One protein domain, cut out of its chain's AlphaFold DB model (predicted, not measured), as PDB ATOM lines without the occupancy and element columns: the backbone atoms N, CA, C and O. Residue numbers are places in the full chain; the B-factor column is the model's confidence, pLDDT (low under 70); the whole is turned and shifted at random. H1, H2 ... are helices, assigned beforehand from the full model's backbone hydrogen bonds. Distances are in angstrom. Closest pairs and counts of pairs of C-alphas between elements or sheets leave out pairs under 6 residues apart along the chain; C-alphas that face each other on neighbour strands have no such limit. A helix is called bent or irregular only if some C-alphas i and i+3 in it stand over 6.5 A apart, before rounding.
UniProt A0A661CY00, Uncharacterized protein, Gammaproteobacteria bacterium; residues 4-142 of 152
ATOM      1  N   GLU A   4     127.863 109.294 118.650       85.25
ATOM      2  CA  GLU A   4     127.002 108.126 118.467       85.25
ATOM      3  C   GLU A   4     126.504 108.015 117.020       85.25
ATOM      4  O   GLU A   4     126.691 106.992 116.369       85.25
ATOM      5  N   GLN A   5     126.003 109.116 116.455       88.12
ATOM      6  CA  GLN A   5     125.580 109.195 115.057       88.12
ATOM      7  C   GLN A   5     126.733 108.904 114.085       88.12
ATOM      8  O   GLN A   5     126.523 108.253 113.067       88.12
ATOM      9  N   ARG A   6     127.961 109.355 114.391       90.00
ATOM     10  CA  ARG A   6     129.155 109.021 113.593       90.00
ATOM     11  C   ARG A   6     129.475 107.529 113.641       90.00
ATOM     12  O   ARG A   6     129.802 106.969 112.602       90.00
ATOM     13  N   LEU A   7     129.396 106.909 114.818       89.00
ATOM     14  CA  LEU A   7     129.674 105.482 114.994       89.00
ATOM     15  C   LEU A   7     128.618 104.625 114.296       89.00
ATOM     16  O   LEU A   7     128.983 103.740 113.530       89.00
ATOM     17  N   LYS A   8     127.332 104.955 114.461       90.38
ATOM     18  CA  LYS A   8     126.236 104.287 113.749       90.38
ATOM     19  C   LYS A   8     126.394 104.413 112.234       90.38
ATOM     20  O   LYS A   8     126.253 103.431 111.515       90.38
ATOM     21  N   HIS A   9     126.756 105.600 111.745       93.06
ATOM     22  CA  HIS A   9     127.017 105.806 110.323       93.06
ATOM     23  C   HIS A   9     128.232 105.010 109.822       93.06
ATOM     24  O   HIS A   9     128.164 104.398 108.761       93.06
ATOM     25  N   ALA A  10     129.331 104.971 110.580       92.19
ATOM     26  CA  ALA A  10     130.500 104.164 110.229       92.19
ATOM     27  C   ALA A  10     130.168 102.663 110.191       92.19
ATOM     28  O   ALA A  10     130.595 101.963 109.274       92.19
ATOM     29  N   LEU A  11     129.362 102.188 111.144       92.88
ATOM     30  CA  LEU A  11     128.888 100.810 111.186       92.88
ATOM     31  C   LEU A  11     127.989 100.493 109.984       92.88
ATOM     32  O   LEU A  11     128.192  99.473 109.330       92.88
ATOM     33  N   TYR A  12     127.078 101.401 109.616       95.88
ATOM     34  CA  TYR A  12     126.283 101.270 108.392       95.88
ATOM     35  C   TYR A  12     127.164 101.168 107.145       95.88
ATOM     36  O   TYR A  12     126.961 100.288 106.316       95.88
ATOM     37  N   MET A  13     128.182 102.025 107.021       95.06
ATOM     38  CA  MET A  13     129.112 101.982 105.888       95.06
ATOM     39  C   MET A  13     129.855 100.643 105.799       95.06
ATOM     40  O   MET A  13     130.030 100.119 104.701       95.06
ATOM     41  N   LEU A  14     130.253 100.074 106.940       91.88
ATOM     42  CA  LEU A  14     130.909  98.767 107.006       91.88
ATOM     43  C   LEU A  14     129.952  97.617 106.645       91.88
ATOM     44  O   LEU A  14     130.342  96.680 105.951       91.88
ATOM     45  N   MET A  15     128.696  97.701 107.084       94.81
ATOM     46  CA  MET A  15     127.687  96.660 106.878       94.81
ATOM     47  C   MET A  15     126.928  96.790 105.553       94.81
ATOM     48  O   MET A  15     126.261  95.846 105.143       94.81
ATOM     49  N   SER A  16     127.037  97.917 104.847       96.06
ATOM     50  CA  SER A  16     126.252  98.175 103.636       96.06
ATOM     51  C   SER A  16     126.452  97.089 102.577       96.06
ATOM     52  O   SER A  16     125.479  96.503 102.105       96.06
ATOM     53  N   PHE A  17     127.700  96.739 102.251       95.62
ATOM     54  CA  PHE A  17     127.974  95.681 101.277       95.62
ATOM     55  C   PHE A  17     127.370  94.319 101.677       95.62
ATOM     56  O   PHE A  17     126.606  93.772 100.876       95.62
ATOM     57  N   PRO A  18     127.643  93.759 102.875       95.69
ATOM     58  CA  PRO A  18     127.037  92.489 103.264       95.69
ATOM     59  C   PRO A  18     125.508  92.567 103.366       95.69
ATOM     60  O   PRO A  18     124.854  91.633 102.927       95.69
ATOM     61  N   ILE A  19     124.909  93.678 103.807       97.19
ATOM     62  CA  ILE A  19     123.441  93.835 103.804       97.19
ATOM     63  C   ILE A  19     122.877  93.678 102.389       97.19
ATOM     64  O   ILE A  19     121.951  92.899 102.178       97.19
ATOM     65  N   HIS A  20     123.464  94.345 101.393       97.38
ATOM     66  CA  HIS A  20     123.006  94.203 100.009       97.38
ATOM     67  C   HIS A  20     123.145  92.762  99.507       97.38
ATOM     68  O   HIS A  20     122.239  92.255  98.848       97.38
ATOM     69  N   ARG A  21     124.244  92.073  99.844       97.00
ATOM     70  CA  ARG A  21     124.417  90.649  99.509       97.00
ATOM     71  C   ARG A  21     123.355  89.776 100.173       97.00
ATOM     72  O   ARG A  21     122.821  88.891  99.512       97.00
ATOM     73  N   TYR A  22     123.009  90.063 101.427       95.75
ATOM     74  CA  TYR A  22     121.964  89.351 102.158       95.75
ATOM     75  C   TYR A  22     120.601  89.501 101.481       95.75
ATOM     76  O   TYR A  22     119.924  88.510 101.209       95.75
ATOM     77  N   LEU A  23     120.228  90.742 101.153       96.06
ATOM     78  CA  LEU A  23     118.975  91.051 100.470       96.06
ATOM     79  C   LEU A  23     118.919  90.372  99.098       96.06
ATOM     80  O   LEU A  23     117.937  89.712  98.788       96.06
ATOM     81  N   MET A  24     119.995  90.453  98.309       95.19
ATOM     82  CA  MET A  24     120.072  89.779  97.009       95.19
ATOM     83  C   MET A  24     119.916  88.263  97.134       95.19
ATOM     84  O   MET A  24     119.194  87.669  96.338       95.19
ATOM     85  N   ALA A  25     120.584  87.631  98.105       94.88
ATOM     86  CA  ALA A  25     120.500  86.190  98.341       94.88
ATOM     87  C   ALA A  25     119.083  85.731  98.719       94.88
ATOM     88  O   ALA A  25     118.736  84.576  98.479       94.88
ATOM     89  N   ASN A  26     118.266  86.626  99.281       93.25
ATOM     90  CA  ASN A  26     116.867  86.378  99.624       93.25
ATOM     91  C   ASN A  26     115.866  86.702  98.516       93.25
ATOM     92  O   ASN A  26     114.712  86.306  98.632       93.25
ATOM     93  N   THR A  27     116.286  87.366  97.443       93.44
ATOM     94  CA  THR A  27     115.406  87.672  96.314       93.44
ATOM     95  C   THR A  27     114.884  86.394  95.657       93.44
ATOM     96  O   THR A  27     115.659  85.461  95.393       93.44
ATOM     97  N   ALA A  28     113.584  86.387  95.350       90.25
ATOM     98  CA  ALA A  28     112.925  85.328  94.596       90.25
ATOM     99  C   ALA A  28     113.707  84.993  93.312       90.25
ATOM    100  O   ALA A  28     114.222  85.871  92.612       90.25
ATOM    101  N   GLY A  29     113.876  83.697  93.039       88.25
ATOM    102  CA  GLY A  29     114.654  83.194  91.903       88.25
ATOM    103  C   GLY A  29     116.173  83.121  92.110       88.25
ATOM    104  O   GLY A  29     116.851  82.507  91.283       88.25
ATOM    105  N   ARG A  30     116.732  83.694  93.191       89.50
ATOM    106  CA  ARG A  30     118.125  83.438  93.613       89.50
ATOM    107  C   ARG A  30     118.178  82.469  94.788       89.50
ATOM    108  O   ARG A  30     118.834  81.442  94.667       89.50
ATOM    109  N   GLU A  31     117.528  82.827  95.899       88.44
ATOM    110  CA  GLU A  31     117.361  81.996  97.107       88.44
ATOM    111  C   GLU A  31     118.623  81.212  97.537       88.44
ATOM    112  O   GLU A  31     118.570  80.036  97.899       88.44
ATOM    113  N   ASP A  32     119.785  81.867  97.513       94.12
ATOM    114  CA  ASP A  32     121.076  81.231  97.799       94.12
ATOM    115  C   ASP A  32     121.262  81.047  99.312       94.12
ATOM    116  O   ASP A  32     121.801  81.912 100.005       94.12
ATOM    117  N   GLY A  33     120.801  79.910  99.837       93.44
ATOM    118  CA  GLY A  33     120.850  79.608 101.270       93.44
ATOM    119  C   GLY A  33     122.258  79.632 101.876       93.44
ATOM    120  O   GLY A  33     122.424  80.040 103.026       93.44
ATOM    121  N   ASN A  34     123.285  79.253 101.110       94.56
ATOM    122  CA  ASN A  34     124.664  79.279 101.594       94.56
ATOM    123  C   ASN A  34     125.172  80.719 101.739       94.56
ATOM    124  O   ASN A  34     125.816  81.062 102.735       94.56
ATOM    125  N   GLU A  35     124.860  81.576 100.766       94.94
ATOM    126  CA  GLU A  35     125.189  82.994 100.848       94.94
ATOM    127  C   GLU A  35     124.444  83.681 102.000       94.94
ATOM    128  O   GLU A  35     125.078  84.421 102.752       94.94
ATOM    129  N   LYS A  36     123.152  83.379 102.210       93.25
ATOM    130  CA  LYS A  36     122.386  83.890 103.363       93.25
ATOM    131  C   LYS A  36     123.106  83.583 104.678       93.25
ATOM    132  O   LYS A  36     123.463  84.505 105.409       93.25
ATOM    133  N   ALA A  37     123.392  82.308 104.945       91.31
ATOM    134  CA  ALA A  37     124.054  81.893 106.182       91.31
ATOM    135  C   ALA A  37     125.437  82.552 106.352       91.31
ATOM    136  O   ALA A  37     125.764  83.069 107.420       91.31
ATOM    137  N   THR A  38     126.232  82.598 105.278       91.38
ATOM    138  CA  THR A  38     127.572  83.208 105.294       91.38
ATOM    139  C   THR A  38     127.516  84.703 105.604       91.38
ATOM    140  O   THR A  38     128.331  85.227 106.366       91.38
ATOM    141  N   VAL A  39     126.565  85.414 105.004       92.81
ATOM    142  CA  VAL A  39     126.440  86.860 105.162       92.81
ATOM    143  C   VAL A  39     125.856  87.222 106.528       92.81
ATOM    144  O   VAL A  39     126.343  88.172 107.137       92.81
ATOM    145  N   HIS A  40     124.891  86.463 107.058       92.94
ATOM    146  CA  HIS A  40     124.377  86.681 108.418       92.94
ATOM    147  C   HIS A  40     125.474  86.505 109.468       92.94
ATOM    148  O   HIS A  40     125.664  87.385 110.306       92.94
ATOM    149  N   LEU A  41     126.285  85.449 109.339       89.88
ATOM    150  CA  LEU A  41     127.477  85.244 110.163       89.88
ATOM    151  C   LEU A  41     128.401  86.471 110.126       89.88
ATOM    152  O   LEU A  41     128.877  86.929 111.166       89.88
ATOM    153  N   HIS A  42     128.642  87.029 108.938       89.38
ATOM    154  CA  HIS A  42     129.487  88.211 108.771       89.38
ATOM    155  C   HIS A  42     128.886  89.444 109.468       89.38
ATOM    156  O   HIS A  42     129.584  90.118 110.227       89.38
ATOM    157  N   LEU A  43     127.598  89.726 109.256       93.19
ATOM    158  CA  LEU A  43     126.902  90.864 109.871       93.19
ATOM    159  C   LEU A  43     126.957  90.799 111.402       93.19
ATOM    160  O   LEU A  43     127.320  91.782 112.050       93.19
ATOM    161  N   THR A  44     126.689  89.623 111.969       92.31
ATOM    162  CA  THR A  44     126.757  89.390 113.415       92.31
ATOM    163  C   THR A  44     128.175  89.567 113.953       92.31
ATOM    164  O   THR A  44     128.369  90.242 114.964       92.31
ATOM    165  N   ASN A  45     129.190  89.034 113.264       88.38
ATOM    166  CA  ASN A  45     130.586  89.211 113.669       88.38
ATOM    167  C   ASN A  45     131.017  90.681 113.660       88.38
ATOM    168  O   ASN A  45     131.666  91.118 114.609       88.38
ATOM    169  N   ILE A  46     130.637  91.457 112.635       89.62
ATOM    170  CA  ILE A  46     130.913  92.903 112.584       89.62
ATOM    171  C   ILE A  46     130.316  93.596 113.810       89.62
ATOM    172  O   ILE A  46     131.009  94.363 114.483       89.62
ATOM    173  N   TYR A  47     129.048  93.310 114.114       91.50
ATOM    174  CA  TYR A  47     128.365  93.910 115.251       91.50
ATOM    175  C   TYR A  47     129.066  93.568 116.573       91.50
ATOM    176  O   TYR A  47     129.476  94.474 117.303       91.50
ATOM    177  N   VAL A  48     129.289  92.282 116.857       89.06
ATOM    178  CA  VAL A  48     129.916  91.847 118.114       89.06
ATOM    179  C   VAL A  48     131.343  92.380 118.241       89.06
ATOM    180  O   VAL A  48     131.719  92.861 119.309       89.06
ATOM    181  N   ALA A  49     132.132  92.362 117.162       85.62
ATOM    182  CA  ALA A  49     133.471  92.944 117.156       85.62
ATOM    183  C   ALA A  49     133.433  94.442 117.497       85.62
ATOM    184  O   ALA A  49     134.234  94.903 118.315       85.62
ATOM    185  N   SER A  50     132.467  95.184 116.940       87.12
ATOM    186  CA  SER A  50     132.305  96.616 117.211       87.12
ATOM    187  C   SER A  50     131.989  96.906 118.682       87.12
ATOM    188  O   SER A  50     132.621  97.778 119.279       87.12
ATOM    189  N   GLN A  51     131.095  96.122 119.291       87.38
ATOM    190  CA  GLN A  51     130.704  96.272 120.695       87.38
ATOM    191  C   GLN A  51     131.817  95.846 121.652       87.38
ATOM    192  O   GLN A  51     132.075  96.481 122.678       87.38
ATOM    193  N   MET A  52     132.530  94.782 121.292       79.94
ATOM    194  CA  MET A  52     133.670  94.309 122.061       79.94
ATOM    195  C   MET A  52     134.859  95.263 121.943       79.94
ATOM    196  O   MET A  52     135.665  95.296 122.864       79.94
ATOM    197  N   GLY A  53     134.952  96.084 120.894       78.00
ATOM    198  CA  GLY A  53     136.097  96.962 120.638       78.00
ATOM    199  C   GLY A  53     137.267  96.243 119.963       78.00
ATOM    200  O   GLY A  53     138.417  96.639 120.146       78.00
ATOM    201  N   ILE A  54     136.979  95.177 119.212       76.38
ATOM    202  CA  ILE A  54     137.949  94.442 118.397       76.38
ATOM    203  C   ILE A  54     138.154  95.235 117.105       76.38
ATOM    204  O   ILE A  54     137.204  95.497 116.371       76.38
ATOM    205  N   VAL A  55     139.392  95.654 116.851       68.38
ATOM    206  CA  VAL A  55     139.728  96.580 115.755       68.38
ATOM    207  C   VAL A  55     140.544  95.935 114.638       68.38
ATOM    208  O   VAL A  55     140.735  96.559 113.596       68.38
ATOM    209  N   ASP A  56     141.024  94.705 114.824       68.56
ATOM    210  CA  ASP A  56     141.732  93.962 113.789       68.56
ATOM    211  C   ASP A  56     140.799  92.981 113.063       68.56
ATOM    212  O   ASP A  56     139.976  92.288 113.667       68.56
ATOM    213  N   ALA A  57     140.922  92.950 111.733       62.28
ATOM    214  CA  ALA A  57     140.045  92.171 110.862       62.28
ATOM    215  C   ALA A  57     140.145  90.660 111.131       62.28
ATOM    216  O   ALA A  57     139.130  89.966 111.123       62.28
ATOM    217  N   ASP A  58     141.348  90.164 111.432       63.53
ATOM    218  CA  ASP A  58     141.583  88.755 111.745       63.53
ATOM    219  C   ASP A  58     140.826  88.333 113.010       63.53
ATOM    220  O   ASP A  58     140.109  87.332 112.984       63.53
ATOM    221  N   SER A  59     140.895  89.105 114.096       62.59
ATOM    222  CA  SER A  59     140.169  88.787 115.334       62.59
ATOM    223  C   SER A  59     138.659  88.977 115.201       62.59
ATOM    224  O   SER A  59     137.903  88.219 115.806       62.59
ATOM    225  N   ALA A  60     138.192  89.910 114.366       62.09
ATOM    226  CA  ALA A  60     136.764  90.073 114.085       62.09
ATOM    227  C   ALA A  60     136.157  88.827 113.407       62.09
ATOM    228  O   ALA A  60     135.033  88.436 113.721       62.09
ATOM    229  N   THR A  61     136.915  88.143 112.539       62.53
ATOM    230  CA  THR A  61     136.485  86.857 111.946       62.53
ATOM    231  C   THR A  61     136.543  85.681 112.926       62.53
ATOM    232  O   THR A  61     135.919  84.646 112.688       62.53
ATOM    233  N   ARG A  62     137.255  85.841 114.050       61.03
ATOM    234  CA  ARG A  62     137.448  84.819 115.087       61.03
ATOM    235  C   ARG A  62     136.517  84.956 116.287       61.03
ATOM    236  O   ARG A  62     136.562  84.091 117.148       61.03
ATOM    237  N   VAL A  63     135.628  85.953 116.339       64.69
ATOM    238  CA  VAL A  63     134.596  86.058 117.399       64.69
ATOM    239  C   VAL A  63     133.799  84.748 117.537       64.69
ATOM    240  O   VAL A  63     133.494  84.314 118.644       64.69
ATOM    241  N   MET A  64     133.528  84.109 116.397       57.62
ATOM    242  CA  MET A  64     132.902  82.793 116.238       57.62
ATOM    243  C   MET A  64     133.840  81.610 116.472       57.62
ATOM    244  O   MET A  64     133.418  80.527 116.883       57.62
ATOM    245  N   ALA A  65     135.118  81.792 116.143       51.41
ATOM    246  CA  ALA A  65     136.124  80.765 116.297       51.41
ATOM    247  C   ALA A  65     136.518  80.748 117.767       51.41
ATOM    248  O   ALA A  65     137.470  81.404 118.182       51.41
ATOM    249  N   GLY A  66     135.740  79.992 118.537       48.44
ATOM    250  CA  GLY A  66     136.082  79.507 119.858       48.44
ATOM    251  C   GLY A  66     137.419  78.766 119.830       48.44
ATOM    252  O   GLY A  66     137.430  77.540 119.932       48.44
ATOM    253  N   ASP A  67     138.534  79.461 119.621       42.28
ATOM    254  CA  ASP A  67     139.851  78.869 119.675       42.28
ATOM    255  C   ASP A  67     140.155  78.593 121.144       42.28
ATOM    256  O   ASP A  67     140.668  79.424 121.888       42.28
ATOM    257  N   LYS A  68     139.767  77.388 121.570       44.38
ATOM    258  CA  LYS A  68     139.980  76.833 122.911       44.38
ATOM    259  C   LYS A  68     141.464  76.743 123.290       44.38
ATOM    260  O   LYS A  68     141.774  76.238 124.365       44.38
ATOM    261  N   THR A  69     142.378  77.138 122.402       43.62
ATOM    262  CA  THR A  69     143.818  77.146 122.664       43.62
ATOM    263  C   THR A  69     144.286  78.396 123.406       43.62
ATOM    264  O   THR A  69     145.353  78.353 124.019       43.62
ATOM    265  N   HIS A  70     143.485  79.466 123.433       44.50
ATOM    266  CA  HIS A  70     143.767  80.663 124.215       44.50
ATOM    267  C   HIS A  70     142.822  80.742 125.425       44.50
ATOM    268  O   HIS A  70     141.613  80.914 125.297       44.50
ATOM    269  N   ASP A  71     143.390  80.575 126.624       46.66
ATOM    270  CA  ASP A  71     142.721  80.715 127.932       46.66
ATOM    271  C   ASP A  71     142.509  82.198 128.291       46.66
ATOM    272  O   ASP A  71     142.799  82.671 129.391       46.66
ATOM    273  N   ASP A  72     142.082  82.984 127.308       53.12
ATOM    274  CA  ASP A  72     141.733  84.372 127.478       53.12
ATOM    275  C   ASP A  72     140.212  84.504 127.327       53.12
ATOM    276  O   ASP A  72     139.597  84.122 126.336       53.12
ATOM    277  N   GLY A  73     139.540  85.016 128.361       55.34
ATOM    278  CA  GLY A  73     138.069  85.069 128.405       55.34
ATOM    279  C   GLY A  73     137.405  85.781 127.208       55.34
ATOM    280  O   GLY A  73     136.186  85.723 127.061       55.34
ATOM    281  N   TRP A  74     138.174  86.441 126.334       58.56
ATOM    282  CA  TRP A  74     137.741  87.060 125.080       58.56
ATOM    283  C   TRP A  74     136.978  86.109 124.173       58.56
ATOM    284  O   TRP A  74     135.876  86.438 123.737       58.56
ATOM    285  N   VAL A  75     137.545  84.929 123.935       61.50
ATOM    286  CA  VAL A  75     137.006  83.945 122.997       61.50
ATOM    287  C   VAL A  75     135.668  83.407 123.510       61.50
ATOM    288  O   VAL A  75     134.701  83.295 122.755       61.50
ATOM    289  N   GLN A  76     135.563  83.170 124.820       65.50
ATOM    290  CA  GLN A  76     134.346  82.650 125.445       65.50
ATOM    291  C   GLN A  76     133.215  83.690 125.494       65.50
ATOM    292  O   GLN A  76     132.072  83.367 125.163       65.50
ATOM    293  N   HIS A  77     133.515  84.943 125.858       71.38
ATOM    294  CA  HIS A  77     132.513  86.015 125.865       71.38
ATOM    295  C   HIS A  77     132.091  86.431 124.450       71.38
ATOM    296  O   HIS A  77     130.913  86.707 124.241       71.38
ATOM    297  N   GLY A  78     133.022  86.447 123.490       75.38
ATOM    298  CA  GLY A  78     132.740  86.735 122.083       75.38
ATOM    299  C   GLY A  78     131.861  85.666 121.437       75.38
ATOM    300  O   GLY A  78     130.848  86.011 120.837       75.38
ATOM    301  N   THR A  79     132.175  84.383 121.652       77.81
ATOM    302  CA  THR A  79     131.361  83.267 121.138       77.81
ATOM    303  C   THR A  79     129.949  83.303 121.726       77.81
ATOM    304  O   THR A  79     128.974  83.157 120.999       77.81
ATOM    305  N   MET A  80     129.818  83.546 123.038       82.38
ATOM    306  CA  MET A  80     128.504  83.669 123.672       82.38
ATOM    307  C   MET A  80     127.720  84.854 123.108       82.38
ATOM    308  O   MET A  80     126.563  84.683 122.734       82.38
ATOM    309  N   ALA A  81     128.338  86.037 123.025       87.19
ATOM    310  CA  ALA A  81     127.684  87.208 122.456       87.19
ATOM    311  C   ALA A  81     127.233  86.946 121.019       87.19
ATOM    312  O   ALA A  81     126.085  87.216 120.692       87.19
ATOM    313  N   TYR A  82     128.095  86.339 120.201       88.06
ATOM    314  CA  TYR A  82     127.731  85.917 118.858       88.06
ATOM    315  C   TYR A  82     126.469  85.062 118.856       88.06
ATOM    316  O   TYR A  82     125.544  85.405 118.134       88.06
ATOM    317  N   THR A  83     126.407  83.985 119.648       88.75
ATOM    318  CA  THR A  83     125.258  83.066 119.618       88.75
ATOM    319  C   THR A  83     123.956  83.798 119.925       88.75
ATOM    320  O   THR A  83     122.998  83.676 119.172       88.75
ATOM    321  N   TYR A  84     123.938  84.623 120.973       92.00
ATOM    322  CA  TYR A  84     122.733  85.361 121.351       92.00
ATOM    323  C   TYR A  84     122.338  86.420 120.310       92.00
ATOM    324  O   TYR A  84     121.173  86.481 119.926       92.00
ATOM    325  N   ILE A  85     123.290  87.214 119.801       93.62
ATOM    326  CA  ILE A  85     122.998  88.215 118.762       93.62
ATOM    327  C   ILE A  85     122.555  87.544 117.456       93.62
ATOM    328  O   ILE A  85     121.621  88.014 116.808       93.62
ATOM    329  N   HIS A  86     123.212  86.455 117.059       92.81
ATOM    330  CA  HIS A  86     122.866  85.686 115.869       92.81
ATOM    331  C   HIS A  86     121.415  85.207 115.944       92.81
ATOM    332  O   HIS A  86     120.631  85.506 115.047       92.81
ATOM    333  N   ASP A  87     121.049  84.542 117.040       92.56
ATOM    334  CA  ASP A  87     119.709  83.987 117.223       92.56
ATOM    335  C   ASP A  87     118.648  85.095 117.292       92.56
ATOM    336  O   ASP A  87     117.603  84.988 116.655       92.56
ATOM    337  N   ALA A  88     118.928  86.198 117.994       93.31
ATOM    338  CA  ALA A  88     118.010  87.334 118.082       93.31
ATOM    339  C   ALA A  88     117.788  88.024 116.726       93.31
ATOM    340  O   ALA A  88     116.686  88.469 116.417       93.31
ATOM    341  N   THR A  89     118.831  88.124 115.900       94.06
ATOM    342  CA  THR A  89     118.735  88.762 114.577       94.06
ATOM    343  C   THR A  89     118.195  87.824 113.501       94.06
ATOM    344  O   THR A  89     117.788  88.302 112.444       94.06
ATOM    345  N   GLN A  90     118.129  86.516 113.766       90.25
ATOM    346  CA  GLN A  90     117.510  85.550 112.861       90.25
ATOM    347  C   GLN A  90     116.000  85.789 112.698       90.25
ATOM    348  O   GLN A  90     115.472  85.601 111.604       90.25
ATOM    349  N   GLU A  91     115.325  86.316 113.726       80.69
ATOM    350  CA  GLU A  91     113.903  86.688 113.664       80.69
ATOM    351  C   GLU A  91     113.615  87.693 112.534       80.69
ATOM    352  O   GLU A  91     112.686  87.500 111.755       80.69
ATOM    353  N   LEU A  92     114.460  88.719 112.356       85.56
ATOM    354  CA  LEU A  92     114.343  89.644 111.219       85.56
ATOM    355  C   LEU A  92     114.423  88.897 109.885       85.56
ATOM    356  O   LEU A  92     113.707  89.221 108.942       85.56
ATOM    357  N   THR A  93     115.312  87.913 109.787       73.81
ATOM    358  CA  THR A  93     115.567  87.222 108.522       73.81
ATOM    359  C   THR A  93     114.452  86.265 108.115       73.81
ATOM    360  O   THR A  93     114.266  86.046 106.919       73.81
ATOM    361  N   ASP A  94     113.679  85.778 109.085       83.38
ATOM    362  CA  ASP A  94     112.512  84.926 108.852       83.38
ATOM    363  C   ASP A  94     111.258  85.738 108.463       83.38
ATOM    364  O   ASP A  94     110.377  85.199 107.795       83.38
ATOM    365  N   TYR A  95     111.198  87.034 108.814       89.62
ATOM    366  CA  TYR A  95     110.022  87.907 108.634       89.62
ATOM    367  C   TYR A  95     110.329  89.224 107.892       89.62
ATOM    368  O   TYR A  95     109.756  90.278 108.178       89.62
ATOM    369  N   MET A  96     111.270  89.222 106.942       92.56
ATOM    370  CA  MET A  96     111.696  90.460 106.261       92.56
ATOM    371  C   MET A  96     110.574  91.158 105.476       92.56
ATOM    372  O   MET A  96     110.597  92.381 105.303       92.56
ATOM    373  N   ASP A  97     109.597  90.413 104.975       93.06
ATOM    374  CA  ASP A  97     108.427  90.962 104.297       93.06
ATOM    375  C   ASP A  97     107.549  91.775 105.252       93.06
ATOM    376  O   ASP A  97     107.177  92.907 104.936       93.06
ATOM    377  N   GLU A  98     107.313  91.265 106.458       93.00
ATOM    378  CA  GLU A  98     106.541  91.956 107.490       93.00
ATOM    379  C   GLU A  98     107.312  93.142 108.086       93.00
ATOM    380  O   GLU A  98     106.753  94.217 108.314       93.00
ATOM    381  N   VAL A  99     108.613  92.958 108.322       92.69
ATOM    382  CA  VAL A  99     109.417  93.885 109.123       92.69
ATOM    383  C   VAL A  99     109.986  95.042 108.296       92.69
ATOM    384  O   VAL A  99     109.955  96.193 108.735       92.69
ATOM    385  N   ILE A 100     110.488  94.777 107.083       94.94
ATOM    386  CA  ILE A 100     111.080  95.814 106.215       94.94
ATOM    387  C   ILE A 100     110.317  96.033 104.903       94.94
ATOM    388  O   ILE A 100     110.632  96.981 104.168       94.94
ATOM    389  N   GLY A 101     109.288  95.223 104.628       93.94
ATOM    390  CA  GLY A 101     108.544  95.262 103.370       93.94
ATOM    391  C   GLY A 101     109.292  94.593 102.221       93.94
ATOM    392  O   GLY A 101     109.198  95.065 101.088       93.94
ATOM    393  N   PHE A 102     110.108  93.572 102.503       94.50
ATOM    394  CA  PHE A 102     110.799  92.819 101.459       94.50
ATOM    395  C   PHE A 102     109.776  92.104 100.554       94.50
ATOM    396  O   PHE A 102     108.859  91.465 101.067       94.50
ATOM    397  N   PRO A 103     109.883  92.203  99.218       92.38
ATOM    398  CA  PRO A 103     108.914  91.567  98.335       92.38
ATOM    399  C   PRO A 103     109.075  90.042  98.348       92.38
ATOM    400  O   PRO A 103     110.176  89.523  98.176       92.38
ATOM    401  N   ILE A 104     107.957  89.336  98.530       87.06
ATOM    402  CA  ILE A 104     107.871  87.865  98.452       87.06
ATOM    403  C   ILE A 104     107.522  87.362  97.047       87.06
ATOM    404  O   ILE A 104     107.543  86.162  96.789       87.06
ATOM    405  N   ASP A 105     107.132  88.273  96.158       85.88
ATOM    406  CA  ASP A 105     106.809  87.975  94.771       85.88
ATOM    407  C   ASP A 105     108.054  88.094  93.874       85.88
ATOM    408  O   ASP A 105     109.146  88.451  94.315       85.88
ATOM    409  N   ASP A 106     107.886  87.824  92.578       80.56
ATOM    410  CA  ASP A 106     108.957  87.959  91.580       80.56
ATOM    411  C   ASP A 106     109.299  89.431  91.252       80.56
ATOM    412  O   ASP A 106     109.992  89.715  90.265       80.56
ATOM    413  N   SER A 107     108.800  90.402  92.028       86.50
ATOM    414  CA  SER A 107     109.155  91.801  91.816       86.50
ATOM    415  C   SER A 107     110.607  92.054  92.213       86.50
ATOM    416  O   SER A 107     111.166  91.474  93.144       86.50
ATOM    417  N   ARG A 108     111.263  92.948  91.470       88.38
ATOM    418  CA  ARG A 108     112.637  93.337  91.772       88.38
ATOM    419  C   ARG A 108     112.651  94.179  93.058       88.38
ATOM    420  O   ARG A 108     112.077  95.270  93.028       88.38
ATOM    421  N   PRO A 109     113.369  93.767  94.123       93.19
ATOM    422  CA  PRO A 109     113.466  94.566  95.337       93.19
ATOM    423  C   PRO A 109     114.187  95.897  95.092       93.19
ATOM    424  O   PRO A 109     115.179  95.960  94.356       93.19
ATOM    425  N   ASP A 110     113.717  96.951  95.756       95.31
ATOM    426  CA  ASP A 110     114.420  98.232  95.848       95.31
ATOM    427  C   ASP A 110     115.457  98.169  96.976       95.31
ATOM    428  O   ASP A 110     115.180  98.484  98.136       95.31
ATOM    429  N   TYR A 111     116.661  97.709  96.636       95.44
ATOM    430  CA  TYR A 111     117.735  97.527  97.611       95.44
ATOM    431  C   TYR A 111     118.184  98.836  98.274       95.44
ATOM    432  O   TYR A 111     118.553  98.801  99.446       95.44
ATOM    433  N   ASP A 112     118.089  99.977  97.582       95.44
ATOM    434  CA  ASP A 112     118.483 101.279  98.133       95.44
ATOM    435  C   ASP A 112     117.532 101.708  99.262       95.44
ATOM    436  O   ASP A 112     117.959 102.302 100.254       95.44
ATOM    437  N   THR A 113     116.249 101.352  99.146       96.44
ATOM    438  CA  THR A 113     115.246 101.571 100.198       96.44
ATOM    439  C   THR A 113     115.304 100.501 101.293       96.44
ATOM    440  O   THR A 113     115.087 100.804 102.471       96.44
ATOM    441  N   LEU A 114     115.575  99.243 100.936       97.12
ATOM    442  CA  LEU A 114     115.539  98.114 101.872       97.12
ATOM    443  C   LEU A 114     116.787  98.029 102.758       97.12
ATOM    444  O   LEU A 114     116.661  97.710 103.938       97.12
ATOM    445  N   ALA A 115     117.978  98.339 102.237       97.44
ATOM    446  CA  ALA A 115     119.222  98.217 102.997       97.44
ATOM    447  C   ALA A 115     119.268  99.099 104.263       97.44
ATOM    448  O   ALA A 115     119.641  98.579 105.319       97.44
ATOM    449  N   PRO A 116     118.836 100.378 104.239       97.31
ATOM    450  CA  PRO A 116     118.733 101.182 105.454       97.31
ATOM    451  C   PRO A 116     117.747 100.604 106.473       97.31
ATOM    452  O   PRO A 116     118.050 100.579 107.660       97.31
ATOM    453  N   LYS A 117     116.582 100.105 106.030       97.50
ATOM    454  CA  LYS A 117     115.581  99.506 106.931       97.50
ATOM    455  C   LYS A 117     116.105  98.234 107.586       97.50
ATOM    456  O   LYS A 117     115.960  98.068 108.792       97.50
ATOM    457  N   PHE A 118     116.746  97.375 106.793       97.50
ATOM    458  CA  PHE A 118     117.392  96.168 107.290       97.50
ATOM    459  C   PHE A 118     118.443  96.517 108.343       97.50
ATOM    460  O   PHE A 118     118.456  95.919 109.412       97.50
ATOM    461  N   PHE A 119     119.306  97.502 108.068       97.69
ATOM    462  CA  PHE A 119     120.316  97.940 109.027       97.69
ATOM    463  C   PHE A 119     119.698  98.418 110.341       97.69
ATOM    464  O   PHE A 119     120.114  97.973 111.404       97.69
ATOM    465  N   GLU A 120     118.722  99.323 110.270       96.75
ATOM    466  CA  GLU A 120     118.083  99.889 111.459       96.75
ATOM    467  C   GLU A 120     117.471  98.800 112.340       96.75
ATOM    468  O   GLU A 120     117.682  98.798 113.552       96.75
ATOM    469  N   GLU A 121     116.786  97.837 111.730       96.94
ATOM    470  CA  GLU A 121     116.155  96.758 112.475       96.94
ATOM    471  C   GLU A 121     117.155  95.728 113.008       96.94
ATOM    472  O   GLU A 121     117.054  95.312 114.162       96.94
ATOM    473  N   PHE A 122     118.162  95.363 112.210       97.06
ATOM    474  CA  PHE A 122     119.239  94.485 112.656       97.06
ATOM    475  C   PHE A 122     119.938  95.073 113.886       97.06
ATOM    476  O   PHE A 122     120.118  94.380 114.886       97.06
ATOM    477  N   ILE A 123     120.295  96.363 113.838       96.50
ATOM    478  CA  ILE A 123     120.935  97.056 114.961       96.50
ATOM    479  C   ILE A 123     119.996  97.136 116.162       96.50
ATOM    480  O   ILE A 123     120.440  96.879 117.275       96.50
ATOM    481  N   ARG A 124     118.700  97.408 115.964       96.38
ATOM    482  CA  ARG A 124     117.718  97.433 117.058       96.38
ATOM    483  C   ARG A 124     117.654  96.096 117.803       96.38
ATOM    484  O   ARG A 124     117.679  96.089 119.032       96.38
ATOM    485  N   LEU A 125     117.552  94.979 117.078       96.56
ATOM    486  CA  LEU A 125     117.515  93.636 117.670       96.56
ATOM    487  C   LEU A 125     118.838  93.291 118.360       96.56
ATOM    488  O   LEU A 125     118.838  92.797 119.487       96.56
ATOM    489  N   ALA A 126     119.955  93.598 117.703       95.75
ATOM    490  CA  ALA A 126     121.280  93.327 118.232       95.75
ATOM    491  C   ALA A 126     121.572  94.139 119.509       95.75
ATOM    492  O   ALA A 126     122.046  93.567 120.486       95.75
ATOM    493  N   ASP A 127     121.226  95.429 119.547       95.19
ATOM    494  CA  ASP A 127     121.398  96.292 120.726       95.19
ATOM    495  C   ASP A 127     120.544  95.816 121.907       95.19
ATOM    496  O   ASP A 127     121.042  95.720 123.027       95.19
ATOM    497  N   LEU A 128     119.286  95.429 121.661       95.38
ATOM    498  CA  LEU A 128     118.418  94.875 122.706       95.38
ATOM    499  C   LEU A 128     119.006  93.617 123.341       95.38
ATOM    500  O   LEU A 128     118.918  93.436 124.556       95.38
ATOM    501  N   GLU A 129     119.566  92.725 122.531       95.19
ATOM    502  CA  GLU A 129     120.159  91.498 123.044       95.19
ATOM    503  C   GLU A 129     121.518  91.766 123.707       95.19
ATOM    504  O   GLU A 129     121.802  91.222 124.775       95.19
ATOM    505  N   TRP A 130     122.324  92.677 123.158       92.62
ATOM    506  CA  TRP A 130     123.569  93.125 123.777       92.62
ATOM    507  C   TRP A 130     123.343  93.705 125.179       92.62
ATOM    508  O   TRP A 130     124.046  93.337 126.123       92.62
ATOM    509  N   ASP A 131     122.322  94.543 125.351       92.38
ATOM    510  CA  ASP A 131     121.979  95.125 126.648       92.38
ATOM    511  C   ASP A 131     121.629  94.048 127.688       92.38
ATOM    512  O   ASP A 131     122.076  94.130 128.839       92.38
ATOM    513  N   LYS A 132     120.906  92.987 127.298       92.44
ATOM    514  CA  LYS A 132     120.649  91.829 128.179       92.44
ATOM    515  C   LYS A 132     121.938  91.097 128.533       92.44
ATOM    516  O   LYS A 132     122.165  90.752 129.690       92.44
ATOM    517  N   LEU A 133     122.827  90.886 127.564       88.75
ATOM    518  CA  LEU A 133     124.119  90.239 127.803       88.75
ATOM    519  C   LEU A 133     124.986  91.017 128.803       88.75
ATOM    520  O   LEU A 133     125.640  90.413 129.660       88.75
ATOM    521  N   VAL A 134     124.986  92.348 128.720       87.25
ATOM    522  CA  VAL A 134     125.718  93.214 129.653       87.25
ATOM    523  C   VAL A 134     125.082  93.183 131.044       87.25
ATOM    524  O   VAL A 134     125.783  92.986 132.040       87.25
ATOM    525  N   THR A 135     123.761  93.351 131.126       86.62
ATOM    526  CA  THR A 135     123.040  93.515 132.401       86.62
ATOM    527  C   THR A 135     122.822  92.205 133.156       86.62
ATOM    528  O   THR A 135     122.994  92.168 134.374       86.62
ATOM    529  N   GLU A 136     122.488  91.123 132.457       88.38
ATOM    530  CA  GLU A 136     122.108  89.841 133.063       88.38
ATOM    531  C   GLU A 136     123.274  88.850 133.122       88.38
ATOM    532  O   GLU A 136     123.337  88.011 134.022       88.38
ATOM    533  N   ARG A 137     124.210  88.931 132.165       79.50
ATOM    534  CA  ARG A 137     125.303  87.950 132.007       79.50
ATOM    535  C   ARG A 137     126.693  88.527 132.232       79.50
ATOM    536  O   ARG A 137     127.680  87.795 132.144       79.50
ATOM    537  N   GLY A 138     126.785  89.821 132.545       76.12
ATOM    538  CA  GLY A 138     128.029  90.484 132.919       76.12
ATOM    539  C   GLY A 138     129.078  90.530 131.806       76.12
ATOM    540  O   GLY A 138     130.270  90.631 132.112       76.12
ATOM    541  N   ILE A 139     128.676  90.447 130.529       77.00
ATOM    542  CA  ILE A 139     129.598  90.728 129.423       77.00
ATOM    543  C   ILE A 139     130.059  92.185 129.541       77.00
ATOM    544  O   ILE A 139     129.252  93.092 129.709       77.00
ATOM    545  N   LYS A 140     131.375  92.409 129.451       69.12
ATOM    546  CA  LYS A 140     131.970  93.754 129.421       69.12
ATOM    547  C   LYS A 140     132.766  93.979 128.136       69.12
ATOM    548  O   LYS A 140     133.573  93.098 127.806       69.12
ATOM    549  N   PRO A 141     132.637  95.141 127.469       67.44
ATOM    550  CA  PRO A 141     133.512  95.533 126.362       67.44
ATOM    551  C   PRO A 141     135.004  95.452 126.738       67.44
ATOM    552  O   PRO A 141     135.367  95.708 127.890       67.44
ATOM    553  N   LEU A 142     135.900  95.150 125.781       60.50
ATOM    554  CA  LEU A 142     137.362  95.104 126.014       60.50
ATOM    555  C   LEU A 142     137.881  96.399 126.642       60.50
ATOM    556  O   LEU A 142     138.742  96.380 127.526       60.50
TER     557      LEU A 142
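What this domain is: This is residues 4 to 142 of the 152 residues of an uncharacterized protein of Gammaproteobacteria bacterium (UniProt A0A661CY00). The model is an elongated body of crossed helices: the long helices H2, H4 and H6 cross one another at steep angles, H4 packing on both H2 and H6, while H1b, the second arm of the bent helix H1, bridges H2 and H6. The links 63 to 72 and 101 to 110 reach the two ends of the longest axis, with the short helices H3 and H5 beside them. The printed part has 139 residues, with six named helices in the order H1 to H6 and no named strand; the class is all helix. It is compact, with a radius of gyration of the C-alphas of 15.4 A, and spans 50 by 31 by 25 A.

How they stand to each other: H6, residues 111 to 137, is the longest helix. With residues 121 to 133 alone it touches H4, residues 73 to 94, at a steep tilt of 45 degrees, opposite ways; the closest C-alphas, those of Ile 85 and Ala 126, are 5.4 A apart. H4 with residues 78 to 86 alone touches H2, residues 33 to 52, at a steep tilt of 49 degrees, opposite ways; the closest C-alphas are those of Thr 44 and His 86, 5.9 A. H2 and H6 are close but not clearly touching, the C-alphas of Tyr 47 and Ala 126 being closest at 7.7 A. H1, residues 4 to 26, was assigned as one helix by its hydrogen bonds but is bent: C-alphas 14 and 17 are 7.1 A apart, and its arms H1a, residues 4 to 14, and H1b, residues 17 to 26, stand at 60 degrees. H1b and H2 form a helical hairpin, opposite ways at a shallow tilt of 32 degrees, only just short of steep; Tyr 22 and Lys 36 have the closest C-alphas, 5.6 A. H1b touches H6 about perpendicular, at 75 degrees, closest at the C-alphas of Ile 19 and Ala 115, 6.1 A. H1a is near H2. H3, residues 57 to 62, touches H2, closest at the C-alphas of Ala 49 and Ala 60, 5.3 A. H5, residues 96 to 100, only just touches H6, with 3 pairs of C-alphas within 8 A; the closest are those of Ile 100 and Lys 117, 5.9 A. Every O i to N i+4 pair is within hydrogen-bond range in H1a, H1b, H2, H3 and H5; in H4 15 of 18 are, in H6 21 of 23.

Where its parts are: H6 measures 36.5 A and ends at C-alpha 137 (125.303, 87.950, 132.007). H4 measures 32.2 A, with a kink of 29 degrees near residue 88, and H2 28.5 A. H1a begins at C-alpha 4 (127.002, 108.126, 118.467).

The domain as a whole: The C-alphas farthest apart are those of Asp 71 and Ser 107, 50.5 A. The printed part has no cut and no long link. Its mean pLDDT is 84.9; residues 55 to 76 and 140 to 142 are under 70.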